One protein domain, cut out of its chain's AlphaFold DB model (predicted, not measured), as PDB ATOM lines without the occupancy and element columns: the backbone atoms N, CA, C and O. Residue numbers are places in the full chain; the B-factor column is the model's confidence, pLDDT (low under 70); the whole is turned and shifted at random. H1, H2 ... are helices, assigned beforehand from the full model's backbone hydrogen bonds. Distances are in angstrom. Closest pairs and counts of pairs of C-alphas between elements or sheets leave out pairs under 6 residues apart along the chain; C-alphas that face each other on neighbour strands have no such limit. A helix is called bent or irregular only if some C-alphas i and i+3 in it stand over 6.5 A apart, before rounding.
ATOM      1  N   ARG A   6       5.706  49.392  34.220       89.31
ATOM      2  CA  ARG A   6       4.858  50.567  33.960       89.31
ATOM      3  C   ARG A   6       3.565  50.200  33.232       89.31
ATOM      4  O   ARG A   6       2.484  50.544  33.701       89.31
ATOM      5  N   PHE A   7       3.679  49.469  32.123       88.50
ATOM      6  CA  PHE A   7       2.523  49.041  31.337       88.50
ATOM      7  C   PHE A   7       1.584  48.173  32.176       88.50
ATOM      8  O   PHE A   7       0.390  48.446  32.242       88.50
ATOM      9  N   SER A   8       2.123  47.160  32.871       87.56
ATOM     10  CA  SER A   8       1.319  46.293  33.740       87.56
ATOM     11  C   SER A   8       0.588  47.086  34.824       87.56
ATOM     12  O   SER A   8      -0.601  46.862  35.052       87.56
ATOM     13  N   PHE A   9       1.274  48.026  35.479       89.19
ATOM     14  CA  PHE A   9       0.692  48.848  36.534       89.19
ATOM     15  C   PHE A   9      -0.467  49.707  36.022       89.19
ATOM     16  O   PHE A   9      -1.547  49.685  36.618       89.19
ATOM     17  N   GLU A  10      -0.274  50.428  34.919       90.31
ATOM     18  CA  GLU A  10      -1.293  51.333  34.386       90.31
ATOM     19  C   GLU A  10      -2.485  50.570  33.805       90.31
ATOM     20  O   GLU A  10      -3.618  50.924  34.119       90.31
ATOM     21  N   VAL A  11      -2.259  49.460  33.089       89.19
ATOM     22  CA  VAL A  11      -3.350  48.579  32.637       89.19
ATOM     23  C   VAL A  11      -4.145  48.061  33.830       89.19
ATOM     24  O   VAL A  11      -5.370  48.143  33.834       89.19
ATOM     25  N   SER A  12      -3.471  47.587  34.883       88.88
ATOM     26  CA  SER A  12      -4.159  47.092  36.082       88.88
ATOM     27  C   SER A  12      -5.010  48.173  36.758       88.88
ATOM     28  O   SER A  12      -6.083  47.883  37.281       88.88
ATOM     29  N   LYS A  13      -4.545  49.428  36.735       87.31
ATOM     30  CA  LYS A  13      -5.272  50.571  37.285       87.31
ATOM     31  C   LYS A  13      -6.497  50.890  36.431       87.31
ATOM     32  O   LYS A  13      -7.580  51.022  36.979       87.31
ATOM     33  N   THR A  14      -6.345  50.939  35.111       87.31
ATOM     34  CA  THR A  14      -7.452  51.205  34.185       87.31
ATOM     35  C   THR A  14      -8.524  50.118  34.241       87.31
ATOM     36  O   THR A  14      -9.708  50.436  34.285       87.31
ATOM     37  N   LEU A  15      -8.132  48.841  34.317       87.12
ATOM     38  CA  LEU A  15      -9.078  47.736  34.498       87.12
ATOM     39  C   LEU A  15      -9.847  47.853  35.822       87.12
ATOM     40  O   LEU A  15     -11.049  47.585  35.851       87.12
ATOM     41  N   ALA A  16      -9.176  48.274  36.898       85.00
ATOM     42  CA  ALA A  16      -9.837  48.554  38.166       85.00
ATOM     43  C   ALA A  16     -10.802  49.741  38.031       85.00
ATOM     44  O   ALA A  16     -11.966  49.600  38.377       85.00
ATOM     45  N   ASP A  17     -10.386  50.863  37.437       84.88
ATOM     46  CA  ASP A  17     -11.243  52.041  37.225       84.88
ATOM     47  C   ASP A  17     -12.508  51.706  36.396       84.88
ATOM     48  O   ASP A  17     -13.580  52.283  36.599       84.88
ATOM     49  N   TRP A  18     -12.423  50.715  35.502       85.00
ATOM     50  CA  TRP A  18     -13.552  50.164  34.740       85.00
ATOM     51  C   TRP A  18     -14.359  49.079  35.469       85.00
ATOM     52  O   TRP A  18     -15.293  48.531  34.889       85.00
ATOM     53  N   HIS A  19     -14.055  48.802  36.737       84.25
ATOM     54  CA  HIS A  19     -14.704  47.791  37.581       84.25
ATOM     55  C   HIS A  19     -14.600  46.362  37.014       84.25
ATOM     56  O   HIS A  19     -15.494  45.540  37.210       84.25
ATOM     57  N   LEU A  20     -13.521  46.060  36.283       83.25
ATOM     58  CA  LEU A  20     -13.286  44.734  35.698       83.25
ATOM     59  C   LEU A  20     -12.478  43.819  36.623       83.25
ATOM     60  O   LEU A  20     -12.608  42.597  36.546       83.25
ATOM     61  N   ILE A  21     -11.640  44.402  37.483       87.75
ATOM     62  CA  ILE A  21     -10.874  43.678  38.499       87.75
ATOM     63  C   ILE A  21     -10.889  44.442  39.825       87.75
ATOM     64  O   ILE A  21     -10.595  45.636  39.862       87.75
ATOM     65  N   GLY A  22     -11.178  43.738  40.918       89.62
ATOM     66  CA  GLY A  22     -10.987  44.249  42.271       89.62
ATOM     67  C   GLY A  22      -9.523  44.241  42.716       89.62
ATOM     68  O   GLY A  22      -8.615  43.776  42.016       89.62
ATOM     69  N   TRP A  23      -9.290  44.716  43.939       92.88
ATOM     70  CA  TRP A  23      -7.971  44.777  44.567       92.88
ATOM     71  C   TRP A  23      -7.202  43.443  44.597       92.88
ATOM     72  O   TRP A  23      -6.051  43.446  44.151       92.88
ATOM     73  N   PRO A  24      -7.761  42.308  45.077       92.56
ATOM     74  CA  PRO A  24      -6.995  41.062  45.149       92.56
ATOM     75  C   PRO A  24      -6.510  40.609  43.769       92.56
ATOM     76  O   PRO A  24      -5.333  40.309  43.606       92.56
ATOM     77  N   ASN A  25      -7.372  40.674  42.753       90.31
ATOM     78  CA  ASN A  25      -7.027  40.283  41.383       90.31
ATOM     79  C   ASN A  25      -5.978  41.212  40.768       90.31
ATOM     80  O   ASN A  25      -5.083  40.767  40.054       90.31
ATOM     81  N   ARG A  26      -6.043  42.511  41.081       92.38
ATOM     82  CA  ARG A  26      -5.007  43.464  40.684       92.38
ATOM     83  C   ARG A  26      -3.644  43.087  41.265       92.38
ATOM     84  O   ARG A  26      -2.665  43.066  40.525       92.38
ATOM     85  N   VAL A  27      -3.570  42.791  42.563       95.19
ATOM     86  CA  VAL A  27      -2.312  42.376  43.203       95.19
ATOM     87  C   VAL A  27      -1.835  41.039  42.630       95.19
ATOM     88  O   VAL A  27      -0.667  40.934  42.269       95.19
ATOM     89  N   ASP A  28      -2.721  40.052  42.488       94.06
ATOM     90  CA  ASP A  28      -2.406  38.727  41.941       94.06
ATOM     91  C   ASP A  28      -1.754  38.794  40.551       94.06
ATOM     92  O   ASP A  28      -0.658  38.265  40.340       94.06
ATOM     93  N   LEU A  29      -2.376  39.530  39.624       90.69
ATOM     94  CA  LEU A  29      -1.877  39.696  38.259       90.69
ATOM     95  C   LEU A  29      -0.523  40.415  38.226       90.69
ATOM     96  O   LEU A  29       0.365  40.026  37.463       90.69
ATOM     97  N   LEU A  30      -0.346  41.449  39.056       94.44
ATOM     98  CA  LEU A  30       0.913  42.187  39.139       94.44
ATOM     99  C   LEU A  30       2.038  41.325  39.724       94.44
ATOM    100  O   LEU A  30       3.136  41.333  39.171       94.44
ATOM    101  N   MET A  31       1.774  40.556  40.787       96.00
ATOM    102  CA  MET A  31       2.774  39.662  41.387       96.00
ATOM    103  C   MET A  31       3.138  38.526  40.435       96.00
ATOM    104  O   MET A  31       4.319  38.258  40.228       96.00
ATOM    105  N   THR A  32       2.149  37.915  39.782       93.06
ATOM    106  CA  THR A  32       2.371  36.870  38.775       93.06
ATOM    107  C   THR A  32       3.201  37.392  37.603       93.06
ATOM    108  O   THR A  32       4.173  36.758  37.188       93.06
ATOM    109  N   GLY A  33       2.851  38.568  37.072       91.25
ATOM    110  CA  GLY A  33       3.593  39.206  35.987       91.25
ATOM    111  C   GLY A  33       5.026  39.555  36.383       91.25
ATOM    112  O   GLY A  33       5.949  39.306  35.611       91.25
ATOM    113  N   MET A  34       5.222  40.076  37.594       94.50
ATOM    114  CA  MET A  34       6.535  40.439  38.116       94.50
ATOM    115  C   MET A  34       7.437  39.220  38.321       94.50
ATOM    116  O   MET A  34       8.555  39.227  37.823       94.50
ATOM    117  N   VAL A  35       6.948  38.142  38.943       95.19
ATOM    118  CA  VAL A  35       7.733  36.908  39.142       95.19
ATOM    119  C   VAL A  35       8.173  36.292  37.809       95.19
ATOM    120  O   VAL A  35       9.295  35.807  37.693       95.19
ATOM    121  N   ARG A  36       7.329  36.352  36.769       92.00
ATOM    122  CA  ARG A  36       7.688  35.864  35.424       92.00
ATOM    123  C   ARG A  36       8.771  36.697  34.736       92.00
ATOM    124  O   ARG A  36       9.477  36.166  33.880       92.00
ATOM    125  N   ARG A  37       8.858  37.994  35.040       90.56
ATOM    126  CA  ARG A  37       9.872  38.900  34.475       90.56
ATOM    127  C   ARG A  37      11.175  38.872  35.261       90.56
ATOM    128  O   ARG A  37      12.238  38.847  34.652       90.56
ATOM    129  N   SER A  38      11.052  38.859  36.582       91.75
ATOM    130  CA  SER A  38      12.132  39.094  37.538       91.75
ATOM    131  C   SER A  38      12.057  38.031  38.652       91.75
ATOM    132  O   SER A  38      11.608  38.332  39.768       91.75
ATOM    133  N   PRO A  39      12.418  36.757  38.366       93.44
ATOM    134  CA  PRO A  39      12.290  35.635  39.307       93.44
ATOM    135  C   PRO A  39      13.002  35.845  40.649       93.44
ATOM    136  O   PRO A  39      12.584  35.298  41.666       93.44
ATOM    137  N   GLU A  40      14.043  36.676  40.691       92.88
ATOM    138  CA  GLU A  40      14.776  37.030  41.908       92.88
ATOM    139  C   GLU A  40      13.903  37.708  42.979       92.88
ATOM    140  O   GLU A  40      14.247  37.687  44.161       92.88
ATOM    141  N   PHE A  41      12.748  38.264  42.594       94.44
ATOM    142  CA  PHE A  41      11.783  38.853  43.520       94.44
ATOM    143  C   PHE A  41      10.811  37.837  44.132       94.44
ATOM    144  O   PHE A  41       9.965  38.239  44.928       94.44
ATOM    145  N   VAL A  42      10.904  36.539  43.818       96.19
ATOM    146  CA  VAL A  42       9.882  35.536  44.171       96.19
ATOM    147  C   VAL A  42       9.451  35.559  45.643       96.19
ATOM    148  O   VAL A  42       8.256  35.620  45.918       96.19
ATOM    149  N   LEU A  43      10.387  35.595  46.600       96.31
ATOM    150  CA  LEU A  43      10.053  35.622  48.033       96.31
ATOM    151  C   LEU A  43       9.407  36.950  48.456       96.31
ATOM    152  O   LEU A  43       8.471  36.966  49.263       96.31
ATOM    153  N   THR A  44       9.870  38.065  47.890       96.69
ATOM    154  CA  THR A  44       9.305  39.397  48.132       96.69
ATOM    155  C   THR A  44       7.891  39.496  47.553       96.69
ATOM    156  O   THR A  44       6.970  39.893  48.267       96.69
ATOM    157  N   CYS A  45       7.679  39.047  46.313       97.31
ATOM    158  CA  CYS A  45       6.364  38.965  45.678       97.31
ATOM    159  C   CYS A  45       5.423  38.027  46.435       97.31
ATOM    160  O   CYS A  45       4.277  38.395  46.662       97.31
ATOM    161  N   ALA A  46       5.891  36.859  46.888       97.69
ATOM    162  CA  ALA A  46       5.088  35.942  47.697       97.69
ATOM    163  C   ALA A  46       4.664  36.580  49.026       97.69
ATOM    164  O   ALA A  46       3.517  36.442  49.442       97.69
ATOM    165  N   THR A  47       5.546  37.354  49.658       97.31
ATOM    166  CA  THR A  47       5.225  38.083  50.896       97.31
ATOM    167  C   THR A  47       4.158  39.148  50.658       97.31
ATOM    168  O   THR A  47       3.189  39.227  51.416       97.31
ATOM    169  N   VAL A  48       4.299  39.928  49.581       97.69
ATOM    170  CA  VAL A  48       3.319  40.949  49.181       97.69
ATOM    171  C   VAL A  48       1.991  40.316  48.771       97.69
ATOM    172  O   VAL A  48       0.939  40.806  49.176       97.69
ATOM    173  N   TRP A  49       2.012  39.193  48.056       97.81
ATOM    174  CA  TRP A  49       0.817  38.441  47.683       97.81
ATOM    175  C   TRP A  49       0.082  37.894  48.917       97.81
ATOM    176  O   TRP A  49      -1.119  38.117  49.068       97.81
ATOM    177  N   CYS A  50       0.800  37.274  49.861       97.00
ATOM    178  CA  CYS A  50       0.252  36.799  51.137       97.00
ATOM    179  C   CYS A  50      -0.365  37.925  51.977       97.00
ATOM    180  O   CYS A  50      -1.355  37.713  52.676       97.00
ATOM    181  N   GLY A  51       0.241  39.112  51.940       95.25
ATOM    182  CA  GLY A  51      -0.234  40.280  52.667       95.25
ATOM    183  C   GLY A  51      -1.447  40.930  52.016       95.25
ATOM    184  O   GLY A  51      -2.457  41.145  52.671       95.25
ATOM    185  N   LEU A  52      -1.347  41.268  50.734       96.56
ATOM    186  CA  LEU A  52      -2.276  42.180  50.071       96.56
ATOM    187  C   LEU A  52      -3.322  41.477  49.195       96.56
ATOM    188  O   LEU A  52      -4.359  42.081  48.935       96.56
ATOM    189  N   CYS A  53      -3.080  40.238  48.752       96.06
ATOM    190  CA  CYS A  53      -3.988  39.483  47.881       96.06
ATOM    191  C   CYS A  53      -4.718  38.365  48.637       96.06
ATOM    192  O   CYS A  53      -5.940  38.412  48.783       96.06
ATOM    193  N   LEU A  54      -3.964  37.396  49.169       96.38
ATOM    194  CA  LEU A  54      -4.466  36.149  49.763       96.38
ATOM    195  C   LEU A  54      -5.652  36.304  50.739       96.38
ATOM    196  O   LEU A  54      -6.566  35.480  50.660       96.38
ATOM    197  N   PRO A  55      -5.702  37.316  51.636       94.50
ATOM    198  CA  PRO A  55      -6.817  37.454  52.577       94.50
ATOM    199  C   PRO A  55      -8.173  37.687  51.899       94.50
ATOM    200  O   PRO A  55      -9.221  37.365  52.460       94.50
ATOM    201  N   PHE A  56      -8.148  38.237  50.685       93.12
ATOM    202  CA  PHE A  56      -9.323  38.649  49.918       93.12
ATOM    203  C   PHE A  56      -9.481  37.849  48.616       93.12
ATOM    204  O   PHE A  56     -10.493  37.985  47.929       93.12
ATOM    205  N   TYR A  57      -8.497  37.010  48.287       90.50
ATOM    206  CA  TYR A  57      -8.391  36.299  47.021       90.50
ATOM    207  C   TYR A  57      -9.545  35.322  46.783       90.50
ATOM    208  O   TYR A  57      -9.937  34.563  47.670       90.50
ATOM    209  N   MET A  58     -10.070  35.359  45.563       84.69
ATOM    210  CA  MET A  58     -11.034  34.424  44.995       84.69
ATOM    211  C   MET A  58     -10.857  34.468  43.484       84.69
ATOM    212  O   MET A  58     -10.761  35.560  42.921       84.69
ATOM    213  N   GLU A  59     -10.822  33.301  42.844       79.25
ATOM    214  CA  GLU A  59     -10.677  33.250  41.393       79.25
ATOM    215  C   GLU A  59     -11.897  33.914  40.726       79.25
ATOM    216  O   GLU A  59     -13.037  33.682  41.152       79.25
ATOM    217  N   PRO A  60     -11.701  34.777  39.713       68.94
ATOM    218  CA  PRO A  60     -12.811  35.410  39.019       68.94
ATOM    219  C   PRO A  60     -13.763  34.373  38.413       68.94
ATOM    220  O   PRO A  60     -13.329  33.456  37.727       68.94
ATOM    221  N   PHE A  61     -15.075  34.567  38.575       61.69
ATOM    222  CA  PHE A  61     -16.107  33.612  38.129       61.69
ATOM    223  C   PHE A  61     -16.104  33.283  36.627       61.69
ATOM    224  O   PHE A  61     -16.716  32.303  36.215       61.69
ATOM    225  N   TYR A  62     -15.486  34.127  35.798       57.59
ATOM    226  CA  TYR A  62     -15.368  33.901  34.356       57.59
ATOM    227  C   TYR A  62     -14.157  33.040  33.975       57.59
ATOM    228  O   TYR A  62     -14.050  32.639  32.818       57.59
ATOM    229  N   ARG A  63     -13.240  32.776  34.914       59.34
ATOM    230  CA  ARG A  63     -12.134  31.837  34.734       59.34
ATOM    231  C   ARG A  63     -12.528  30.460  35.236       59.34
ATOM    232  O   ARG A  63     -13.364  30.316  36.127       59.34
ATOM    233  N   ASP A  64     -11.923  29.451  34.624       57.16
ATOM    234  CA  ASP A  64     -12.122  28.069  35.027       57.16
ATOM    235  C   ASP A  64     -11.654  27.885  36.491       57.16
ATOM    236  O   ASP A  64     -10.551  28.331  36.831       57.16
ATOM    237  N   PRO A  65     -12.461  27.256  37.371       58.59
ATOM    238  CA  PRO A  65     -12.071  26.954  38.749       58.59
ATOM    239  C   PRO A  65     -10.743  26.190  38.895       58.59
ATOM    240  O   PRO A  65     -10.150  26.235  39.973       58.59
ATOM    241  N   TYR A  66     -10.225  25.535  37.850       63.41
ATOM    242  CA  TYR A  66      -8.890  24.923  37.880       63.41
ATOM    243  C   TYR A  66      -7.732  25.942  37.960       63.41
ATOM    244  O   TYR A  66      -6.600  25.542  38.232       63.41
ATOM    245  N   HIS A  67      -7.988  27.247  37.784       68.75
ATOM    246  CA  HIS A  67      -6.972  28.307  37.886       68.75
ATOM    247  C   HIS A  67      -6.778  28.891  39.293       68.75
ATOM    248  O   HIS A  67      -5.896  29.728  39.494       68.75
ATOM    249  N   VAL A  68      -7.540  28.435  40.298       80.38
ATOM    250  CA  VAL A  68      -7.396  28.915  41.684       80.38
ATOM    251  C   VAL A  68      -5.948  28.745  42.157       80.38
ATOM    252  O   VAL A  68      -5.426  27.633  42.262       80.38
ATOM    253  N   GLY A  69      -5.289  29.858  42.468       85.00
ATOM    254  CA  GLY A  69      -3.924  29.897  42.980       85.00
ATOM    255  C   GLY A  69      -2.824  29.759  41.928       85.00
ATOM    256  O   GLY A  69      -1.732  29.341  42.300       85.00
ATOM    257  N   ASP A  70      -3.058  30.106  40.655       89.38
ATOM    258  CA  ASP A  70      -2.044  30.072  39.577       89.38
ATOM    259  C   ASP A  70      -0.707  30.737  39.965       89.38
ATOM    260  O   ASP A  70       0.368  30.274  39.566       89.38
ATOM    261  N   PHE A  71      -0.753  31.786  40.792       94.88
ATOM    262  CA  PHE A  71       0.436  32.422  41.359       94.88
ATOM    263  C   PHE A  71       1.371  31.428  42.075       94.88
ATOM    264  O   PHE A  71       2.587  31.561  41.963       94.88
ATOM    265  N   ILE A  72       0.833  30.424  42.780       96.75
ATOM    266  CA  ILE A  72       1.616  29.435  43.541       96.75
ATOM    267  C   ILE A  72       2.521  28.627  42.610       96.75
ATOM    268  O   ILE A  72       3.695  28.443  42.925       96.75
ATOM    269  N   ASP A  73       2.012  28.191  41.459       94.88
ATOM    270  CA  ASP A  73       2.809  27.427  40.495       94.88
ATOM    271  C   ASP A  73       3.896  28.300  39.873       94.88
ATOM    272  O   ASP A  73       5.051  27.888  39.782       94.88
ATOM    273  N   VAL A  74       3.548  29.538  39.503       95.25
ATOM    274  CA  VAL A  74       4.499  30.506  38.941       95.25
ATOM    275  C   VAL A  74       5.605  30.835  39.945       95.25
ATOM    276  O   VAL A  74       6.777  30.883  39.575       95.25
ATOM    277  N   ALA A  75       5.252  31.033  41.216       97.38
ATOM    278  CA  ALA A  75       6.208  31.282  42.284       97.38
ATOM    279  C   ALA A  75       7.083  30.052  42.563       97.38
ATOM    280  O   ALA A  75       8.294  30.193  42.699       97.38
ATOM    281  N   ALA A  76       6.510  28.847  42.602       97.00
ATOM    282  CA  ALA A  76       7.272  27.617  42.803       97.00
ATOM    283  C   ALA A  76       8.260  27.357  41.653       97.00
ATOM    284  O   ALA A  76       9.423  27.047  41.905       97.00
ATOM    285  N   ASP A  77       7.827  27.550  40.405       95.69
ATOM    286  CA  ASP A  77       8.679  27.416  39.221       95.69
ATOM    287  C   ASP A  77       9.816  28.453  39.204       95.69
ATOM    288  O   ASP A  77      10.939  28.113  38.833       95.69
ATOM    289  N   ALA A  78       9.559  29.687  39.650       95.94
ATOM    290  CA  ALA A  78      10.583  30.725  39.780       95.94
ATOM    291  C   ALA A  78      11.566  30.471  40.936       95.94
ATOM    292  O   ALA A  78      12.762  30.719  40.790       95.94
ATOM    293  N   ALA A  79      11.079  29.969  42.074       95.62
ATOM    294  CA  ALA A  79      11.906  29.634  43.233       95.62
ATOM    295  C   ALA A  79      12.838  28.442  42.961       95.62
ATOM    296  O   ALA A  79      13.976  28.409  43.444       95.62
ATOM    297  N   GLY A  80      12.349  27.457  42.201       92.75
ATOM    298  CA  GLY A  80      13.056  26.215  41.917       92.75
ATOM    299  C   GLY A  80      13.463  25.439  43.183       92.75
ATOM    300  O   GLY A  80      13.062  25.778  44.298       92.75
ATOM    301  N   PRO A  81      14.317  24.408  43.057       91.62
ATOM    302  CA  PRO A  81      14.677  23.533  44.180       91.62
ATOM    303  C   PRO A  81      15.403  24.229  45.341       91.62
ATOM    304  O   PRO A  81      15.417  23.715  46.453       91.62
ATOM    305  N   VAL A  82      16.027  25.387  45.095       90.38
ATOM    306  CA  VAL A  82      16.836  26.098  46.102       90.38
ATOM    307  C   VAL A  82      15.962  26.891  47.074       90.38
ATOM    308  O   VAL A  82      16.276  26.964  48.257       90.38
ATOM    309  N   GLN A  83      14.881  27.504  46.584       93.62
ATOM    310  CA  GLN A  83      14.034  28.398  47.382       93.62
ATOM    311  C   GLN A  83      12.625  27.843  47.625       93.62
ATOM    312  O   GLN A  83      11.812  28.513  48.266       93.62
ATOM    313  N   ILE A  84      12.324  26.627  47.156       96.75
ATOM    314  CA  ILE A  84      10.991  26.037  47.305       96.75
ATOM    315  C   ILE A  84      10.600  25.794  48.766       96.75
ATOM    316  O   ILE A  84       9.464  26.079  49.129       96.75
ATOM    317  N   GLU A  85      11.516  25.333  49.620       95.94
ATOM    318  CA  GLU A  85      11.238  25.093  51.044       95.94
ATOM    319  C   GLU A  85      10.792  26.373  51.778       95.94
ATOM    320  O   GLU A  85       9.675  26.393  52.309       95.94
ATOM    321  N   PRO A  86      11.576  27.474  51.788       94.75
ATOM    322  CA  PRO A  86      11.153  28.697  52.467       94.75
ATOM    323  C   PRO A  86       9.896  29.317  51.843       94.75
ATOM    324  O   PRO A  86       9.060  29.851  52.576       94.75
ATOM    325  N   LEU A  87       9.716  29.219  50.518       96.94
ATOM    326  CA  LEU A  87       8.488  29.658  49.851       96.94
ATOM    327  C   LEU A  87       7.274  28.844  50.328       96.94
ATOM    328  O   LEU A  87       6.241  29.418  50.677       96.94
ATOM    329  N   ALA A  88       7.398  27.516  50.374       97.38
ATOM    330  CA  ALA A  88       6.307  26.624  50.732       97.38
ATOM    331  C   ALA A  88       5.888  26.775  52.195       97.38
ATOM    332  O   ALA A  88       4.693  26.852  52.476       97.38
ATOM    333  N   LEU A  89       6.840  26.890  53.124       95.75
ATOM    334  CA  LEU A  89       6.538  27.122  54.541       95.75
ATOM    335  C   LEU A  89       5.880  28.493  54.771       95.75
ATOM    336  O   LEU A  89       4.929  28.601  55.553       95.75
ATOM    337  N   MET A  90       6.322  29.531  54.050       95.31
ATOM    338  CA  MET A  90       5.700  30.859  54.091       95.31
ATOM    339  C   MET A  90       4.245  30.813  53.604       95.31
ATOM    340  O   MET A  90       3.347  31.297  54.301       95.31
ATOM    341  N   LEU A  91       4.006  30.221  52.428       97.56
ATOM    342  CA  LEU A  91       2.666  30.098  51.849       97.56
ATOM    343  C   LEU A  91       1.760  29.231  52.729       97.56
ATOM    344  O   LEU A  91       0.625  29.620  52.986       97.56
ATOM    345  N   LEU A  92       2.258  28.112  53.264       97.38
ATOM    346  CA  LEU A  92       1.516  27.246  54.183       97.38
ATOM    347  C   LEU A  92       1.022  28.020  55.412       97.38
ATOM    348  O   LEU A  92      -0.162  27.961  55.749       97.38
ATOM    349  N   GLY A  93       1.910  28.761  56.081       94.56
ATOM    350  CA  GLY A  93       1.542  29.565  57.247       94.56
ATOM    351  C   GLY A  93       0.497  30.633  56.910       94.56
ATOM    352  O   GLY A  93      -0.491  30.786  57.629       94.56
ATOM    353  N   ALA A  94       0.676  31.334  55.788       95.94
ATOM    354  CA  ALA A  94      -0.239  32.386  55.356       95.94
ATOM    355  C   ALA A  94      -1.616  31.841  54.941       95.94
ATOM    356  O   ALA A  94      -2.639  32.397  55.348       95.94
ATOM    357  N   ILE A  95      -1.664  30.739  54.184       97.12
ATOM    358  CA  ILE A  95      -2.909  30.127  53.696       97.12
ATOM    359  C   ILE A  95      -3.775  29.662  54.870       97.12
ATOM    360  O   ILE A  95      -4.960  29.982  54.929       97.12
ATOM    361  N   GLN A  96      -3.191  28.976  55.854       95.69
ATOM    362  CA  GLN A  96      -3.950  28.457  56.994       95.69
ATOM    363  C   GLN A  96      -4.560  29.550  57.886       95.69
ATOM    364  O   GLN A  96      -5.584  29.317  58.525       95.69
ATOM    365  N   VAL A  97      -3.936  30.730  57.947       94.56
ATOM    366  CA  VAL A  97      -4.400  31.846  58.786       94.56
ATOM    367  C   VAL A  97      -5.350  32.765  58.027       94.56
ATOM    368  O   VAL A  97      -6.404  33.134  58.548       94.56
ATOM    369  N   ALA A  98      -4.963  33.180  56.821       94.06
ATOM    370  CA  ALA A  98      -5.549  34.337  56.158       94.06
ATOM    371  C   ALA A  98      -6.411  33.992  54.944       94.06
ATOM    372  O   ALA A  98      -7.306  34.778  54.644       94.06
ATOM    373  N   SER A  99      -6.190  32.857  54.265       94.38
ATOM    374  CA  SER A  99      -6.967  32.539  53.060       94.38
ATOM    375  C   SER A  99      -8.455  32.480  53.378       94.38
ATOM    376  O   SER A  99      -8.854  32.047  54.467       94.38
ATOM    377  N   ARG A 100      -9.290  32.824  52.398       91.50
ATOM    378  CA  ARG A 100     -10.725  32.542  52.480       91.50
ATOM    379  C   ARG A 100     -10.938  31.049  52.723       91.50
ATOM    380  O   ARG A 100     -10.237  30.215  52.146       91.50
ATOM    381  N   ALA A 101     -11.910  30.724  53.571       89.06
ATOM    382  CA  ALA A 101     -12.156  29.345  53.980       89.06
ATOM    383  C   ALA A 101     -12.472  28.421  52.788       89.06
ATOM    384  O   ALA A 101     -11.983  27.298  52.757       89.06
ATOM    385  N   HIS A 102     -13.210  28.918  51.788       84.25
ATOM    386  CA  HIS A 102     -13.588  28.164  50.583       84.25
ATOM    387  C   HIS A 102     -12.414  27.850  49.644       84.25
ATOM    388  O   HIS A 102     -12.393  26.789  49.033       84.25
ATOM    389  N   GLU A 103     -11.423  28.740  49.551       87.38
ATOM    390  CA  GLU A 103     -10.285  28.566  48.631       87.38
ATOM    391  C   GLU A 103      -9.144  27.756  49.262       87.38
ATOM    392  O   GLU A 103      -8.222  27.306  48.585       87.38
ATOM    393  N   ARG A 104      -9.182  27.563  50.587       91.50
ATOM    394  CA  ARG A 104      -8.050  27.052  51.366       91.50
ATOM    395  C   ARG A 104      -7.559  25.690  50.902       91.50
ATOM    396  O   ARG A 104      -6.356  25.499  50.748       91.50
ATOM    397  N   VAL A 105      -8.476  24.744  50.712       90.38
ATOM    398  CA  VAL A 105      -8.118  23.366  50.351       90.38
ATOM    399  C   VAL A 105      -7.474  23.333  48.969       90.38
ATOM    400  O   VAL A 105      -6.409  22.734  48.827       90.38
ATOM    401  N   GLY A 106      -8.049  24.048  47.995       87.31
ATOM    402  CA  GLY A 106      -7.484  24.170  46.649       87.31
ATOM    403  C   GLY A 106      -6.077  24.771  46.670       87.31
ATOM    404  O   GLY A 106      -5.147  24.188  46.114       87.31
ATOM    405  N   LEU A 107      -5.882  25.868  47.408       93.88
ATOM    406  CA  LEU A 107      -4.572  26.511  47.555       93.88
ATOM    407  C   LEU A 107      -3.529  25.589  48.212       93.88
ATOM    408  O   LEU A 107      -2.392  25.522  47.747       93.88
ATOM    409  N   LEU A 108      -3.893  24.853  49.271       95.19
ATOM    410  CA  LEU A 108      -2.977  23.926  49.953       95.19
ATOM    411  C   LEU A 108      -2.617  22.713  49.087       95.19
ATOM    412  O   LEU A 108      -1.458  22.302  49.054       95.19
ATOM    413  N   GLN A 109      -3.588  22.139  48.375       92.31
ATOM    414  CA  GLN A 109      -3.345  21.020  47.462       92.31
ATOM    415  C   GLN A 109      -2.453  21.438  46.292       92.31
ATOM    416  O   GLN A 109      -1.538  20.693  45.917       92.31
ATOM    417  N   ARG A 110      -2.676  22.643  45.755       92.88
ATOM    418  CA  ARG A 110      -1.832  23.222  44.712       92.88
ATOM    419  C   ARG A 110      -0.417  23.464  45.216       92.88
ATOM    420  O   ARG A 110       0.528  22.997  44.589       92.88
ATOM    421  N   LEU A 111      -0.271  24.053  46.403       96.62
ATOM    422  CA  LEU A 111       1.026  24.237  47.052       96.62
ATOM    423  C   LEU A 111       1.777  22.916  47.246       96.62
ATOM    424  O   LEU A 111       2.955  22.834  46.913       96.62
ATOM    425  N   ARG A 112       1.100  21.872  47.738       95.56
ATOM    426  CA  ARG A 112       1.689  20.533  47.895       95.56
ATOM    427  C   ARG A 112       2.195  19.976  46.568       95.56
ATOM    428  O   ARG A 112       3.295  19.438  46.508       95.56
ATOM    429  N   THR A 113       1.405  20.124  45.511       92.44
ATOM    430  CA  THR A 113       1.756  19.633  44.172       92.44
ATOM    431  C   THR A 113       2.938  20.410  43.588       92.44
ATOM    432  O   THR A 113       3.909  19.802  43.134       92.44
ATOM    433  N   ALA A 114       2.894  21.741  43.660       94.00
ATOM    434  CA  ALA A 114       3.948  22.624  43.174       94.00
ATOM    435  C   ALA A 114       5.270  22.397  43.923       94.00
ATOM    436  O   ALA A 114       6.323  22.272  43.302       94.00
ATOM    437  N   ALA A 115       5.217  22.253  45.248       95.06
ATOM    438  CA  ALA A 115       6.386  21.942  46.059       95.06
ATOM    439  C   ALA A 115       6.984  20.565  45.734       95.06
ATOM    440  O   ALA A 115       8.198  20.448  45.540       95.06
ATOM    441  N   GLY A 116       6.133  19.544  45.588       93.56
ATOM    442  CA  GLY A 116       6.558  18.190  45.231       93.56
ATOM    443  C   GLY A 116       7.245  18.119  43.865       93.56
ATOM    444  O   GLY A 116       8.255  17.429  43.727       93.56
ATOM    445  N   LYS A 117       6.767  18.889  42.875       93.44
ATOM    446  CA  LYS A 117       7.395  19.015  41.542       93.44
ATOM    447  C   LYS A 117       8.856  19.476  41.624       93.44
ATOM    448  O   LYS A 117       9.670  19.059  40.803       93.44
ATOM    449  N   HIS A 118       9.189  20.294  42.622       93.00
ATOM    450  CA  HIS A 118      10.537  20.826  42.860       93.00
ATOM    451  C   HIS A 118      11.299  20.089  43.972       93.00
ATOM    452  O   HIS A 118      12.325  20.574  44.442       93.00
ATOM    453  N   GLY A 119      10.832  18.900  44.369       91.00
ATOM    454  CA  GLY A 119      11.543  18.005  45.284       91.00
ATOM    455  C   GLY A 119      11.365  18.304  46.775       91.00
ATOM    456  O   GLY A 119      12.096  17.731  47.578       91.00
ATOM    457  N   PHE A 120      10.409  19.158  47.162       95.00
ATOM    458  CA  PHE A 120      10.102  19.433  48.569       95.00
ATOM    459  C   PHE A 120       8.832  18.708  49.024       95.00
ATOM    460  O   PHE A 120       7.771  18.836  48.415       95.00
ATOM    461  N   SER A 121       8.933  17.981  50.136       91.69
ATOM    462  CA  SER A 121       7.802  17.380  50.843       91.69
ATOM    463  C   SER A 121       7.849  17.765  52.319       91.69
ATOM    464  O   SER A 121       8.918  17.871  52.917       91.69
ATOM    465  N   SER A 122       6.680  17.999  52.917       92.38
ATOM    466  CA  SER A 122       6.560  18.417  54.312       92.38
ATOM    467  C   SER A 122       5.382  17.713  54.976       92.38
ATOM    468  O   SER A 122       4.242  17.838  54.529       92.38
ATOM    469  N   ALA A 123       5.656  17.028  56.089       93.88
ATOM    470  CA  ALA A 123       4.627  16.385  56.903       93.88
ATOM    471  C   ALA A 123       3.625  17.402  57.476       93.88
ATOM    472  O   ALA A 123       2.450  17.085  57.659       93.88
ATOM    473  N   GLU A 124       4.071  18.633  57.735       93.69
ATOM    474  CA  GLU A 124       3.203  19.728  58.174       93.69
ATOM    475  C   GLU A 124       2.224  20.133  57.066       93.69
ATOM    476  O   GLU A 124       1.041  20.331  57.337       93.69
ATOM    477  N   LEU A 125       2.694  20.202  55.814       95.06
ATOM    478  CA  LEU A 125       1.851  20.510  54.658       95.06
ATOM    479  C   LEU A 125       0.827  19.400  54.398       95.06
ATOM    480  O   LEU A 125      -0.348  19.695  54.184       95.06
ATOM    481  N   ASP A 126       1.237  18.135  54.472       93.56
ATOM    482  CA  ASP A 126       0.325  16.997  54.303       93.56
ATOM    483  C   ASP A 126      -0.742  16.949  55.404       93.56
ATOM    484  O   ASP A 126      -1.927  16.747  55.124       93.56
ATOM    485  N   THR A 127      -0.337  17.211  56.649       94.19
ATOM    486  CA  THR A 127      -1.242  17.279  57.803       94.19
ATOM    487  C   THR A 127      -2.223  18.442  57.659       94.19
ATOM    488  O   THR A 127      -3.418  18.274  57.899       94.19
ATOM    489  N   ALA A 128      -1.753  19.607  57.200       94.75
ATOM    490  CA  ALA A 128      -2.609  20.750  56.911       94.75
ATOM    491  C   ALA A 128      -3.627  20.423  55.810       94.75
ATOM    492  O   ALA A 128      -4.814  20.685  55.993       94.75
ATOM    493  N   VAL A 129      -3.211  19.808  54.696       93.44
ATOM    494  CA  VAL A 129      -4.137  19.383  53.633       93.44
ATOM    495  C   VAL A 129      -5.200  18.436  54.191       93.44
ATOM    496  O   VAL A 129      -6.387  18.670  53.973       93.44
ATOM    497  N   ALA A 130      -4.805  17.405  54.943       90.50
ATOM    498  CA  ALA A 130      -5.738  16.431  55.513       90.50
ATOM    499  C   ALA A 130      -6.750  17.084  56.468       90.50
ATOM    500  O   ALA A 130      -7.955  16.860  56.358       90.50
ATOM    501  N   ARG A 131      -6.265  17.943  57.370       91.38
ATOM    502  CA  ARG A 131      -7.100  18.676  58.321       91.38
ATOM    503  C   ARG A 131      -8.076  19.612  57.614       91.38
ATOM    504  O   ARG A 131      -9.274  19.578  57.870       91.38
ATOM    505  N   TRP A 132      -7.584  20.467  56.724       91.56
ATOM    506  CA  TRP A 132      -8.436  21.466  56.085       91.56
ATOM    507  C   TRP A 132      -9.416  20.847  55.098       91.56
ATOM    508  O   TRP A 132     -10.496  21.391  54.932       91.56
ATOM    509  N   THR A 133      -9.105  19.686  54.521       87.00
ATOM    510  CA  THR A 133     -10.075  18.926  53.719       87.00
ATOM    511  C   THR A 133     -11.288  18.486  54.552       87.00
ATOM    512  O   THR A 133     -12.389  18.434  54.019       87.00
ATOM    513  N   SER A 134     -11.120  18.210  55.853       82.50
ATOM    514  CA  SER A 134     -12.237  17.818  56.728       82.50
ATOM    515  C   SER A 134     -12.968  18.999  57.378       82.50
ATOM    516  O   SER A 134     -14.150  18.882  57.697       82.50
ATOM    517  N   GLU A 135     -12.290  20.131  57.585       85.75
ATOM    518  CA  GLU A 135     -12.843  21.281  58.317       85.75
ATOM    519  C   GLU A 135     -13.289  22.457  57.435       85.75
ATOM    520  O   GLU A 135     -14.110  23.269  57.869       85.75
ATOM    521  N   ALA A 136     -12.713  22.626  56.241       82.94
ATOM    522  CA  ALA A 136     -13.042  23.754  55.379       82.94
ATOM    523  C   ALA A 136     -14.409  23.545  54.710       82.94
ATOM    524  O   ALA A 136     -14.780  22.417  54.377       82.94
ATOM    525  N   PRO A 137     -15.175  24.622  54.470       78.62
ATOM    526  CA  PRO A 137     -16.341  24.511  53.613       78.62
ATOM    527  C   PRO A 137     -15.892  24.111  52.203       78.62
ATOM    528  O   PRO A 137     -14.837  24.547  51.744       78.62
ATOM    529  N   GLU A 138     -16.717  23.338  51.494       66.31
ATOM    530  CA  GLU A 138     -16.413  23.003  50.101       66.31
ATOM    531  C   GLU A 138     -16.140  24.253  49.239       66.31
ATOM    532  O   GLU A 138     -16.736  25.321  49.495       66.31
ATOM    533  N   PRO A 139     -15.284  24.109  48.210       64.75
ATOM    534  CA  PRO A 139     -15.042  25.142  47.215       64.75
ATOM    535  C   PRO A 139     -16.334  25.619  46.545       64.75
ATOM    536  O   PRO A 139     -17.312  24.882  46.398       64.75
ATOM    537  N   ARG A 140     -16.352  26.886  46.130       59.69
ATOM    538  CA  ARG A 140     -17.529  27.507  45.523       59.69
ATOM    539  C   ARG A 140     -17.516  27.291  44.008       59.69
ATOM    540  O   ARG A 140     -16.902  28.069  43.289       59.69
TER     541      ARG A 140
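AT A GLANCE: This is residues 6 to 140 of the 816 residues of an uncharacterized protein of Chromobacterium violaceum (UniProt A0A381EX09). Helices stand side by side in a slab, each helix or arm running against the one before it in the chain: H1 is at one end, H6 at the other, and between them H2, H4a and H5, which run the same way, make one row with H3 and H4b, which run opposite to it, packed along it. H4 folds back on itself as two arms. The printed part has 135 residues with six named helices, H1 to H6 in chain order, and no named strand; the class is all helix. It is compact, with a radius of gyration of the C-alphas of 14.5 A and spans of 43 by 34 by 23 A.

IN THESE COORDINATES: Find C-alpha 6 at (4.858, 50.567, 33.960), where H1, residues 6 to 17, begins. Next come H2, residues 23 to 37, 21.3 A long, and H3, residues 39 to 52, 19.3 A and irregular, with C-alphas 40 and 43 7.9 A apart. H4, residues 70 to 98, was assigned as one helix by its hydrogen bonds but is bent: C-alphas 78 and 81 are 9.4 A apart. Its arms are H4a, residues 70 to 78, and H4b, residues 81 to 98, 25.9 A long; H4b is irregular, with C-alphas 82 and 85 7.5 A apart. Then look for H5, residues 104 to 117, 20.0 A, and H6, residues 123 to 135, ending at C-alpha 135 (-12.843, 21.281, 58.317).

HOW THE PARTS SIT: H1 touches H2 at the C-alphas of Ser 12 and Arg 26, 5.9 A apart, the closest pair; they form a hairpin. H2 touches H4a, closest at C-alphas 32 and 71, 5.5 A, the same way at a shallow tilt of 24 degrees. H3 touches H2, closest at C-alphas 45 and 31, 5.6 A, and H4b, whose residues 87 to 95 alone meet it, closest at C-alphas 50 and 94, 6.1 A. H4a touches H5, closest at C-alphas 73 and 114, 5.6 A. H4b, H5 and H6 form an up and down bundle, each running against the one before; C-alphas 105 and 133, 5.9 A apart, are the closest of H5 and H6. H1 and H6 are apart. Every O i to N i+4 pair is within hydrogen-bond range in H1, H2, H4a, H5 and H6; H3 has 8 of 10 and H4b 12 of 14.

THE WHOLE: The C-alphas farthest apart, of Trp 18 and Ala 123, are 44.3 A apart. The printed part has no cut, and the link from H3 to H4, 17 residues, is long. Mean pLDDT of the printed part is 89.8; look for values under 70 at residues 60 to 67 and 138 to 140.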